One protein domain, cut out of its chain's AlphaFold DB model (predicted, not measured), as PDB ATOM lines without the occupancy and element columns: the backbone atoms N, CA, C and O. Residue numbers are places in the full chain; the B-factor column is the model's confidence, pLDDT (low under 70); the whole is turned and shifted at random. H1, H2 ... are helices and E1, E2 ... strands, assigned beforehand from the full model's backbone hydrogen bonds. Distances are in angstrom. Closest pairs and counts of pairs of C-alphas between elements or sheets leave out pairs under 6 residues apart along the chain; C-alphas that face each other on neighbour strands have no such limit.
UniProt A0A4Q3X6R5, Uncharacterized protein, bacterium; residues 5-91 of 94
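What this domain is: This is residues 5 to 91 of the 94 residues of an uncharacterized protein of bacterium (UniProt A0A4Q3X6R5). With little regular structure, the domain is one small, strongly twisted sheet, curled like part of a barrel, with short helix H1 set off from it and a long stretch without named elements, residues 5 to 32. The antiparallel sheet has the order E3, E2, E1, E4. The 87 printed residues run E1, E2, E3, H1, E4, mostly strand, with 33 in named elements; the whole is compact, radius of gyration of the C-alphas 13.3 A, spans 36 by 30 by 24 A.

Where its parts are: E2, residues 39 to 52, is 23.0 A long and bends by 120 degrees at residue 42. E3, residues 57 to 62, is 16.1 A long. E1, residues 33 to 36, begins at C-alpha 33 (170.033, 276.874, 240.469). E4, residues 85 to 87, ends at C-alpha 87 (163.949, 277.090, 241.037). H1 is residues 65 to 70.

How they stand to each other: E1, E2 and E3 form a meander, each strand the antiparallel neighbour of the one before. Within hydrogen-bond range are N 34 and O 44 of E1 and E2, 2.8 A, N 59 and O 50 of E3 and E2, 2.8 A, and N 35 and O 86 of E1 and E4, 2.8 A. H1 is not on the sheet; 1 of its 2 O i to N i+4 pairs is within range.

The domain as a whole: The C-alphas farthest apart, Thr 15 and Asn 41, are 37.9 A apart. The printed part has no cut. The link from H1 to E4 is long, 14 residues. Residues 5 to 16 and 65 to 77 have pLDDT under 70.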
ATOM      1  N   TRP A   5     165.758 267.391 259.726       48.94
ATOM      2  CA  TRP A   5     165.387 266.307 258.806       48.94
ATOM      3  C   TRP A   5     164.191 265.458 259.280       48.94
ATOM      4  O   TRP A   5     163.538 264.805 258.463       48.94
ATOM      5  N   ARG A   6     163.850 265.477 260.579       50.06
ATOM      6  CA  ARG A   6     162.660 264.797 261.125       50.06
ATOM      7  C   ARG A   6     161.350 265.526 260.830       50.06
ATOM      8  O   ARG A   6     160.301 264.920 260.999       50.06
ATOM      9  N   LEU A   7     161.388 266.787 260.389       48.50
ATOM     10  CA  LEU A   7     160.180 267.587 260.136       48.50
ATOM     11  C   LEU A   7     159.431 267.185 258.856       48.50
ATOM     12  O   LEU A   7     158.306 267.616 258.644       48.50
ATOM     13  N   TYR A   8     160.023 266.329 258.025       50.31
ATOM     14  CA  TYR A   8     159.440 265.881 256.763       50.31
ATOM     15  C   TYR A   8     159.114 264.389 256.827       50.31
ATOM     16  O   TYR A   8     159.684 263.608 256.077       50.31
ATOM     17  N   GLN A   9     158.277 263.939 257.767       43.53
ATOM     18  CA  GLN A   9     157.840 262.536 257.863       43.53
ATOM     19  C   GLN A   9     156.851 262.160 256.737       43.53
ATOM     20  O   GLN A   9     155.647 262.136 256.938       43.53
ATOM     21  N   THR A  10     157.346 261.828 255.547       46.09
ATOM     22  CA  THR A  10     156.662 260.954 254.582       46.09
ATOM     23  C   THR A  10     157.029 259.483 254.831       46.09
ATOM     24  O   THR A  10     158.189 259.168 255.102       46.09
ATOM     25  N   GLY A  11     156.023 258.604 254.813       46.41
ATOM     26  CA  GLY A  11     156.029 257.253 255.387       46.41
ATOM     27  C   GLY A  11     157.314 256.439 255.206       46.41
ATOM     28  O   GLY A  11     157.693 256.078 254.098       46.41
ATOM     29  N   SER A  12     157.945 256.100 256.328       45.09
ATOM     30  CA  SER A  12     158.994 255.084 256.394       45.09
ATOM     31  C   SER A  12     158.343 253.710 256.247       45.09
ATOM     32  O   SER A  12     157.647 253.269 257.161       45.09
ATOM     33  N   ARG A  13     158.554 253.021 255.122       52.38
ATOM     34  CA  ARG A  13     158.219 251.594 254.999       52.38
ATOM     35  C   ARG A  13     159.453 250.752 255.311       52.38
ATOM     36  O   ARG A  13     160.569 251.101 254.940       52.38
ATOM     37  N   THR A  14     159.231 249.633 255.989       52.41
ATOM     38  CA  THR A  14     160.245 248.666 256.443       52.41
ATOM     39  C   THR A  14     160.974 247.944 255.302       52.41
ATOM     40  O   THR A  14     162.015 247.343 255.537       52.41
ATOM     41  N   THR A  15     160.477 248.038 254.065       57.03
ATOM     42  CA  THR A  15     161.078 247.464 252.852       57.03
ATOM     43  C   THR A  15     161.357 248.566 251.828       57.03
ATOM     44  O   THR A  15     160.558 248.820 250.929       57.03
ATOM     45  N   GLY A  16     162.481 249.276 251.972       57.19
ATOM     46  CA  GLY A  16     162.887 250.299 250.999       57.19
ATOM     47  C   GLY A  16     162.944 249.734 249.571       57.19
ATOM     48  O   GLY A  16     163.343 248.587 249.374       57.19
ATOM     49  N   ARG A  17     162.537 250.520 248.567       70.31
ATOM     50  CA  ARG A  17     162.737 250.157 247.151       70.31
ATOM     51  C   ARG A  17     164.092 250.704 246.757       70.31
ATOM     52  O   ARG A  17     164.264 251.916 246.726       70.31
ATOM     53  N   TRP A  18     165.051 249.830 246.498       76.00
ATOM     54  CA  TRP A  18     166.413 250.243 246.155       76.00
ATOM     55  C   TRP A  18     166.505 250.926 244.790       76.00
ATOM     56  O   TRP A  18     167.372 251.769 244.582       76.00
ATOM     57  N   GLU A  19     165.567 250.617 243.900       83.06
ATOM     58  CA  GLU A  19     165.493 251.175 242.554       83.06
ATOM     59  C   GLU A  19     164.516 252.356 242.472       83.06
ATOM     60  O   GLU A  19     163.499 252.356 243.178       83.06
ATOM     61  N   PRO A  20     164.776 253.347 241.599       86.12
ATOM     62  CA  PRO A  20     163.829 254.416 241.321       86.12
ATOM     63  C   PRO A  20     162.456 253.895 240.895       86.12
ATOM     64  O   PRO A  20     162.330 252.859 240.243       86.12
ATOM     65  N   ASP A  21     161.409 254.619 241.275       85.44
ATOM     66  CA  ASP A  21     160.078 254.420 240.705       85.44
ATOM     67  C   ASP A  21     160.094 254.809 239.215       85.44
ATOM     68  O   ASP A  21     160.460 255.951 238.933       85.44
ATOM     69  N   PRO A  22     159.755 253.906 238.266       86.25
ATOM     70  CA  PRO A  22     159.757 254.232 236.839       86.25
ATOM     71  C   PRO A  22     158.786 255.365 236.494       86.25
ATOM     72  O   PRO A  22     159.021 256.080 235.523       86.25
ATOM     73  N   ASP A  23     157.745 255.570 237.304       89.50
ATOM     74  CA  ASP A  23     156.768 256.640 237.102       89.50
ATOM     75  C   ASP A  23     157.215 257.968 237.735       89.50
ATOM     76  O   ASP A  23     156.566 259.003 237.558       89.50
ATOM     77  N   LYS A  24     158.336 257.981 238.475       88.62
ATOM     78  CA  LYS A  24     158.907 259.201 239.049       88.62
ATOM     79  C   LYS A  24     160.150 259.646 238.301       88.62
ATOM     80  O   LYS A  24     161.132 258.922 238.158       88.62
ATOM     81  N   SER A  25     160.153 260.931 237.980       92.19
ATOM     82  CA  SER A  25     161.331 261.648 237.504       92.19
ATOM     83  C   SER A  25     161.790 262.672 238.542       92.19
ATOM     84  O   SER A  25     160.961 263.190 239.300       92.19
ATOM     85  N   PRO A  26     163.098 262.967 238.617       94.12
ATOM     86  CA  PRO A  26     163.575 264.055 239.449       94.12
ATOM     87  C   PRO A  26     163.018 265.385 238.933       94.12
ATOM     88  O   PRO A  26     162.955 265.629 237.733       94.12
ATOM     89  N   ILE A  27     162.606 266.246 239.861       95.56
ATOM     90  CA  ILE A  27     162.057 267.571 239.546       95.56
ATOM     91  C   ILE A  27     163.184 268.543 239.174       95.56
ATOM     92  O   ILE A  27     163.002 269.392 238.308       95.56
ATOM     93  N   PHE A  28     164.349 268.398 239.811       95.38
ATOM     94  CA  PHE A  28     165.537 269.207 239.541       95.38
ATOM     95  C   PHE A  28     166.677 268.342 239.006       95.38
ATOM     96  O   PHE A  28     166.818 267.173 239.370       95.38
ATOM     97  N   HIS A  29     167.532 268.942 238.195       95.88
ATOM     98  CA  HIS A  29     168.664 268.300 237.547       95.88
ATOM     99  C   HIS A  29     169.983 268.862 238.076       95.88
ATOM    100  O   HIS A  29     170.053 269.961 238.626       95.88
ATOM    101  N   VAL A  30     171.063 268.092 237.923       94.19
ATOM    102  CA  VAL A  30     172.412 268.574 238.252       94.19
ATOM    103  C   VAL A  30     172.717 269.814 237.412       94.19
ATOM    104  O   VAL A  30     172.555 269.796 236.197       94.19
ATOM    105  N   GLY A  31     173.176 270.880 238.066       93.69
ATOM    106  CA  GLY A  31     173.429 272.177 237.438       93.69
ATOM    107  C   GLY A  31     172.333 273.218 237.675       93.69
ATOM    108  O   GLY A  31     172.650 274.410 237.627       93.69
ATOM    109  N   ASP A  32     171.110 272.800 238.019       95.44
ATOM    110  CA  ASP A  32     170.007 273.722 238.306       95.44
ATOM    111  C   ASP A  32     170.351 274.648 239.471       95.44
ATOM    112  O   ASP A  32     170.989 274.248 240.450       95.44
ATOM    113  N   VAL A  33     169.903 275.900 239.383       94.75
ATOM    114  CA  VAL A  33     170.033 276.874 240.469       94.75
ATOM    115  C   VAL A  33     168.719 276.917 241.236       94.75
ATOM    116  O   VAL A  33     167.664 277.207 240.676       94.75
ATOM    117  N   VAL A  34     168.793 276.625 242.530       94.00
ATOM    118  CA  VAL A  34     167.645 276.514 243.427       94.00
ATOM    119  C   VAL A  34     167.841 277.338 244.697       94.00
ATOM    120  O   VAL A  34     168.960 277.572 245.162       94.00
ATOM    121  N   ARG A  35     166.735 277.724 245.329       91.75
ATOM    122  CA  ARG A  35     166.700 278.313 246.671       91.75
ATOM    123  C   ARG A  35     166.038 277.346 247.645       91.75
ATOM    124  O   ARG A  35     165.135 276.596 247.291       91.75
ATOM    125  N   LEU A  36     166.475 277.379 248.906       88.94
ATOM    126  CA  LEU A  36     165.772 276.672 249.980       88.94
ATOM    127  C   LEU A  36     164.578 277.510 250.417       88.94
ATOM    128  O   LEU A  36     164.775 278.647 250.839       88.94
ATOM    129  N   ARG A  37     163.374 276.933 250.438       86.25
ATOM    130  CA  ARG A  37     162.161 277.652 250.866       86.25
ATOM    131  C   ARG A  37     162.280 278.252 252.270       86.25
ATOM    132  O   ARG A  37     161.823 279.360 252.501       86.25
ATOM    133  N   GLY A  38     162.951 277.562 253.198       79.69
ATOM    134  CA  GLY A  38     163.173 278.063 254.564       79.69
ATOM    135  C   GLY A  38     164.315 279.080 254.715       79.69
ATOM    136  O   GLY A  38     164.461 279.670 255.780       79.69
ATOM    137  N   LYS A  39     165.161 279.259 253.690       77.06
ATOM    138  CA  LYS A  39     166.280 280.222 253.661       77.06
ATOM    139  C   LYS A  39     166.510 280.693 252.216       77.06
ATOM    140  O   LYS A  39     167.526 280.300 251.617       77.06
ATOM    141  N   PRO A  40     165.585 281.493 251.654       76.75
ATOM    142  CA  PRO A  40     165.572 281.775 250.226       76.75
ATOM    143  C   PRO A  40     166.689 282.723 249.802       76.75
ATOM    144  O   PRO A  40     167.061 282.711 248.644       76.75
ATOM    145  N   ASN A  41     167.302 283.481 250.715       80.31
ATOM    146  CA  ASN A  41     168.241 284.566 250.385       80.31
ATOM    147  C   ASN A  41     169.519 284.140 249.640       80.31
ATOM    148  O   ASN A  41     170.276 285.004 249.210       80.31
ATOM    149  N   LYS A  42     169.797 282.837 249.514       84.50
ATOM    150  CA  LYS A  42     171.001 282.336 248.844       84.50
ATOM    151  C   LYS A  42     170.633 281.315 247.762       84.50
ATOM    152  O   LYS A  42     170.130 280.248 248.141       84.50
ATOM    153  N   PRO A  43     170.904 281.611 246.476       90.31
ATOM    154  CA  PRO A  43     170.848 280.608 245.423       90.31
ATOM    155  C   PRO A  43     171.937 279.559 245.650       90.31
ATOM    156  O   PRO A  43     172.987 279.844 246.234       90.31
ATOM    157  N   ARG A  44     171.665 278.328 245.231       90.88
ATOM    158  CA  ARG A  44     172.552 277.171 245.369       90.88
ATOM    159  C   ARG A  44     172.437 276.315 244.122       90.88
ATOM    160  O   ARG A  44     171.337 276.145 243.610       90.88
ATOM    161  N   ARG A  45     173.542 275.740 243.659       92.62
ATOM    162  CA  ARG A  45     173.517 274.806 242.531       92.62
ATOM    163  C   ARG A  45     173.206 273.384 242.994       92.62
ATOM    164  O   ARG A  45     173.735 272.952 244.015       92.62
ATOM    165  N   VAL A  46     172.392 272.640 242.253       92.75
ATOM    166  CA  VAL A  46     172.210 271.195 242.448       92.75
ATOM    167  C   VAL A  46     173.477 270.475 241.988       92.75
ATOM    168  O   VAL A  46     173.905 270.611 240.843       92.75
ATOM    169  N   LEU A  47     174.086 269.714 242.891       90.38
ATOM    170  CA  LEU A  47     175.348 269.002 242.679       90.38
ATOM    171  C   LEU A  47     175.140 267.515 242.376       90.38
ATOM    172  O   LEU A  47     175.923 266.921 241.644       90.38
ATOM    173  N   SER A  48     174.106 266.898 242.953       89.19
ATOM    174  CA  SER A  48     173.770 265.489 242.731       89.19
ATOM    175  C   SER A  48     172.276 265.272 242.913       89.19
ATOM    176  O   SER A  48     171.652 265.887 243.778       89.19
ATOM    177  N   VAL A  49     171.744 264.325 242.147       92.75
ATOM    178  CA  VAL A  49     170.385 263.796 242.277       92.75
ATOM    179  C   VAL A  49     170.497 262.311 242.597       92.75
ATOM    180  O   VAL A  49     171.277 261.611 241.952       92.75
ATOM    181  N   ARG A  50     169.789 261.827 243.618       89.75
ATOM    182  CA  ARG A  50     169.841 260.419 244.040       89.75
ATOM    183  C   ARG A  50     168.456 259.910 244.405       89.75
ATOM    184  O   ARG A  50     167.633 260.655 244.922       89.75
ATOM    185  N   TRP A  51     168.207 258.628 244.169       89.44
ATOM    186  CA  TRP A  51     167.004 257.974 244.670       89.44
ATOM    187  C   TRP A  51     167.136 257.684 246.163       89.44
ATOM    188  O   TRP A  51     168.129 257.117 246.620       89.44
ATOM    189  N   HIS A  52     166.120 258.056 246.934       85.94
ATOM    190  CA  HIS A  52     166.068 257.818 248.363       85.94
ATOM    191  C   HIS A  52     165.149 256.631 248.677       85.94
ATOM    192  O   HIS A  52     163.947 256.793 248.906       85.94
ATOM    193  N   ALA A  53     165.738 255.436 248.771       78.94
ATOM    194  CA  ALA A  53     165.030 254.156 248.883       78.94
ATOM    195  C   ALA A  53     163.980 254.071 250.009       78.94
ATOM    196  O   ALA A  53     162.946 253.426 249.848       78.94
ATOM    197  N   PHE A  54     164.210 254.747 251.142       79.38
ATOM    198  CA  PHE A  54     163.281 254.743 252.285       79.38
ATOM    199  C   PHE A  54     162.137 255.755 252.177       79.38
ATOM    200  O   PHE A  54     161.155 255.655 252.907       79.38
ATOM    201  N   ARG A  55     162.286 256.766 251.315       78.88
ATOM    202  CA  ARG A  55     161.280 257.821 251.094       78.88
ATOM    203  C   ARG A  55     160.553 257.641 249.768       78.88
ATOM    204  O   ARG A  55     159.574 258.337 249.531       78.88
ATOM    205  N   TYR A  56     161.032 256.711 248.941       86.94
ATOM    206  CA  TYR A  56     160.571 256.477 247.580       86.94
ATOM    207  C   TYR A  56     160.501 257.779 246.776       86.94
ATOM    208  O   TYR A  56     159.485 258.081 246.146       86.94
ATOM    209  N   ASP A  57     161.549 258.598 246.866       90.62
ATOM    210  CA  ASP A  57     161.596 259.904 246.213       90.62
ATOM    211  C   ASP A  57     163.028 260.311 245.863       90.62
ATOM    212  O   ASP A  57     163.985 259.742 246.392       90.62
ATOM    213  N   TYR A  58     163.180 261.312 244.999       92.25
ATOM    214  CA  TYR A  58     164.488 261.867 244.666       92.25
ATOM    215  C   TYR A  58     164.958 262.865 245.724       92.25
ATOM    216  O   TYR A  58     164.240 263.798 246.096       92.25
ATOM    217  N   SER A  59     166.192 262.676 246.182       91.56
ATOM    218  CA  SER A  59     166.923 263.622 247.009       91.56
ATOM    219  C   SER A  59     167.960 264.388 246.189       91.56
ATOM    220  O   SER A  59     168.521 263.899 245.205       91.56
ATOM    221  N   TYR A  60     168.215 265.613 246.626       91.94
ATOM    222  CA  TYR A  60     169.058 266.589 245.958       91.94
ATOM    223  C   TYR A  60     170.150 267.022 246.919       91.94
ATOM    224  O   TYR A  60     169.874 267.478 248.031       91.94
ATOM    225  N   LEU A  61     171.395 266.905 246.482       88.75
ATOM    226  CA  LEU A  61     172.522 267.543 247.138       88.75
ATOM    227  C   LEU A  61     172.745 268.889 246.462       88.75
ATOM    228  O   LEU A  61     172.868 268.945 245.240       88.75
ATOM    229  N   ILE A  62     172.797 269.964 247.242       89.12
ATOM    230  CA  ILE A  62     172.981 271.321 246.725       89.12
ATOM    231  C   ILE A  62     174.233 271.959 247.316       89.12
ATOM    232  O   ILE A  62     174.700 271.592 248.396       89.12
ATOM    233  N   GLU A  63     174.752 272.953 246.613       86.75
ATOM    234  CA  GLU A  63     175.913 273.716 247.028       86.75
ATOM    235  C   GLU A  63     175.648 274.446 248.346       86.75
ATOM    236  O   GLU A  63     174.727 275.252 248.487       86.75
ATOM    237  N   THR A  64     176.477 274.163 249.344       78.38
ATOM    238  CA  THR A  64     176.453 274.856 250.628       78.38
ATOM    239  C   THR A  64     177.868 275.214 251.057       78.38
ATOM    240  O   THR A  64     178.854 274.649 250.589       78.38
ATOM    241  N   SER A  65     177.989 276.124 252.024       63.62
ATOM    242  CA  SER A  65     179.286 276.434 252.638       63.62
ATOM    243  C   SER A  65     179.953 275.207 253.273       63.62
ATOM    244  O   SER A  65     181.171 275.179 253.415       63.62
ATOM    245  N   TYR A  66     179.168 274.190 253.649       63.34
ATOM    246  CA  TYR A  66     179.684 272.927 254.165       63.34
ATOM    247  C   TYR A  66     180.320 272.087 253.046       63.34
ATOM    248  O   TYR A  66     181.454 271.650 253.201       63.34
ATOM    249  N   SER A  67     179.671 271.944 251.881       62.28
ATOM    250  CA  SER A  67     180.233 271.174 250.756       62.28
ATOM    251  C   SER A  67     181.513 271.801 250.188       62.28
ATOM    252  O   SER A  67     182.456 271.080 249.878       62.28
ATOM    253  N   ALA A  68     181.594 273.135 250.133       62.78
ATOM    254  CA  ALA A  68     182.797 273.844 249.682       62.78
ATOM    255  C   ALA A  68     184.020 273.606 250.593       62.78
ATOM    256  O   ALA A  68     185.151 273.587 250.117       62.78
ATOM    257  N   ARG A  69     183.805 273.398 251.902       63.03
ATOM    258  CA  ARG A  69     184.889 273.206 252.882       63.03
ATOM    259  C   ARG A  69     185.492 271.801 252.852       63.03
ATOM    260  O   ARG A  69     186.661 271.647 253.189       63.03
ATOM    261  N   PHE A  70     184.707 270.790 252.488       61.81
ATOM    262  CA  PHE A  70     185.131 269.387 252.550       61.81
ATOM    263  C   PHE A  70     185.506 268.786 251.189       61.81
ATOM    264  O   PHE A  70     185.859 267.613 251.132       61.81
ATOM    265  N   GLY A  71     185.480 269.581 250.111       54.25
ATOM    266  CA  GLY A  71     186.113 269.271 248.819       54.25
ATOM    267  C   GLY A  71     185.535 268.088 248.031       54.25
ATOM    268  O   GLY A  71     185.900 267.909 246.876       54.25
ATOM    269  N   ALA A  72     184.629 267.295 248.606       54.72
ATOM    270  CA  ALA A  72     184.048 266.123 247.965       54.72
ATOM    271  C   ALA A  72     182.573 265.941 248.343       54.72
ATOM    272  O   ALA A  72     182.167 266.187 249.482       54.72
ATOM    273  N   LEU A  73     181.785 265.465 247.373       57.88
ATOM    274  CA  LEU A  73     180.413 264.994 247.566       57.88
ATOM    275  C   LEU A  73     180.456 263.711 248.406       57.88
ATOM    276  O   LEU A  73     180.583 262.615 247.868       57.88
ATOM    277  N   ARG A  74     180.422 263.852 249.729       58.47
ATOM    278  CA  ARG A  74     180.369 262.721 250.656       58.47
ATOM    279  C   ARG A  74     178.927 262.320 250.958       58.47
ATOM    280  O   ARG A  74     178.018 263.146 250.906       58.47
ATOM    281  N   ASP A  75     178.741 261.053 251.312       56.19
ATOM    282  CA  ASP A  75     177.429 260.479 251.640       56.19
ATOM    283  C   ASP A  75     176.847 260.991 252.972       56.19
ATOM    284  O   ASP A  75     175.671 260.772 253.254       56.19
ATOM    285  N   ASP A  76     177.643 261.694 253.783       64.56
ATOM    286  CA  ASP A  76     177.227 262.338 255.034       64.56
ATOM    287  C   ASP A  76     176.752 263.788 254.845       64.56
ATOM    288  O   ASP A  76     176.339 264.444 255.808       64.56
ATOM    289  N   LEU A  77     176.791 264.308 253.614       69.44
ATOM    290  CA  LEU A  77     176.315 265.652 253.336       69.44
ATOM    291  C   LEU A  77     174.790 265.739 253.496       69.44
ATOM    292  O   LEU A  77     174.056 264.817 253.129       69.44
ATOM    293  N   PRO A  78     174.280 266.873 254.011       78.38
ATOM    294  CA  PRO A  78     172.846 267.104 254.044       78.38
ATOM    295  C   PRO A  78     172.270 267.050 252.624       78.38
ATOM    296  O   PRO A  78     172.869 267.569 251.684       78.38
ATOM    297  N   TYR A  79     171.093 266.448 252.488       85.94
ATOM    298  CA  TYR A  79     170.323 266.398 251.249       85.94
ATOM    299  C   TYR A  79     168.918 266.959 251.479       85.94
ATOM    300  O   TYR A  79     168.437 267.062 252.611       85.94
ATOM    301  N   TRP A  80     168.264 267.326 250.384       90.88
ATOM    302  CA  TRP A  80     166.945 267.948 250.364       90.88
ATOM    303  C   TRP A  80     166.003 267.191 249.434       90.88
ATOM    304  O   TRP A  80     166.446 266.436 248.579       90.88
ATOM    305  N   PHE A  81     164.706 267.404 249.593       92.12
ATOM    306  CA  PHE A  81     163.650 266.898 248.722       92.12
ATOM    307  C   PHE A  81     162.986 268.048 247.980       92.12
ATOM    308  O   PHE A  81     163.077 269.208 248.393       92.12
ATOM    309  N   ALA A  82     162.272 267.721 246.907       93.50
ATOM    310  CA  ALA A  82     161.755 268.736 246.007       93.50
ATOM    311  C   ALA A  82     160.868 269.805 246.681       93.50
ATOM    312  O   ALA A  82     161.078 270.988 246.414       93.50
ATOM    313  N   PRO A  83     159.977 269.464 247.638       92.00
ATOM    314  CA  PRO A  83     159.153 270.459 248.330       92.00
ATOM    315  C   PRO A  83     159.941 271.496 249.141       92.00
ATOM    316  O   PRO A  83     159.387 272.512 249.541       92.00
ATOM    317  N   GLN A  84     161.218 271.247 249.431       91.50
ATOM    318  CA  GLN A  84     162.074 272.161 250.194       91.50
ATOM    319  C   GLN A  84     162.812 273.160 249.299       91.50
ATOM    320  O   GLN A  84     163.436 274.095 249.812       91.50
ATOM    321  N   LEU A  85     162.744 272.964 247.985       92.06
ATOM    322  CA  LEU A  85     163.455 273.728 246.976       92.06
ATOM    323  C   LEU A  85     162.465 274.508 246.100       92.06
ATOM    324  O   LEU A  85     161.262 274.228 246.058       92.06
ATOM    325  N   VAL A  86     162.986 275.535 245.446       93.25
ATOM    326  CA  VAL A  86     162.316 276.305 244.397       93.25
ATOM    327  C   VAL A  86     163.370 276.689 243.368       93.25
ATOM    328  O   VAL A  86     164.496 277.009 243.761       93.25
ATOM    329  N   LEU A  87     163.040 276.622 242.079       93.00
ATOM    330  CA  LEU A  87     163.949 277.090 241.037       93.00
ATOM    331  C   LEU A  87     164.193 278.586 241.195       93.00
ATOM    332  O   LEU A  87     163.287 279.345 241.535       93.00
ATOM    333  N   GLU A  88     165.418 279.016 240.915       90.06
ATOM    334  CA  GLU A  88     165.768 280.436 240.908       90.06
ATOM    335  C   GLU A  88     164.855 281.237 239.974       90.06
ATOM    336  O   GLU A  88     164.406 282.319 240.334       90.06
ATOM    337  N   SER A  89     164.527 280.679 238.807       87.25
ATOM    338  CA  SER A  89     163.636 281.297 237.820       87.25
ATOM    339  C   SER A  89     162.188 281.442 238.296       87.25
ATOM    340  O   SER A  89     161.452 282.257 237.755       87.25
ATOM    341  N   GLU A  90     161.771 280.652 239.285       85.88
ATOM    342  CA  GLU A  90     160.417 280.668 239.856       85.88
ATOM    343  C   GLU A  90     160.344 281.493 241.153       85.88
ATOM    344  O   GLU A  90     159.278 281.646 241.756       85.88
ATOM    345  N   TRP A  91     161.482 282.010 241.625       80.81
ATOM    346  CA  TRP A  91     161.552 282.809 242.837       80.81
ATOM    347  C   TRP A  91     161.151 284.264 242.563       80.81
ATOM    348  O   TRP A  91     161.956 285.081 242.124       80.81
TER     349      TRP A  91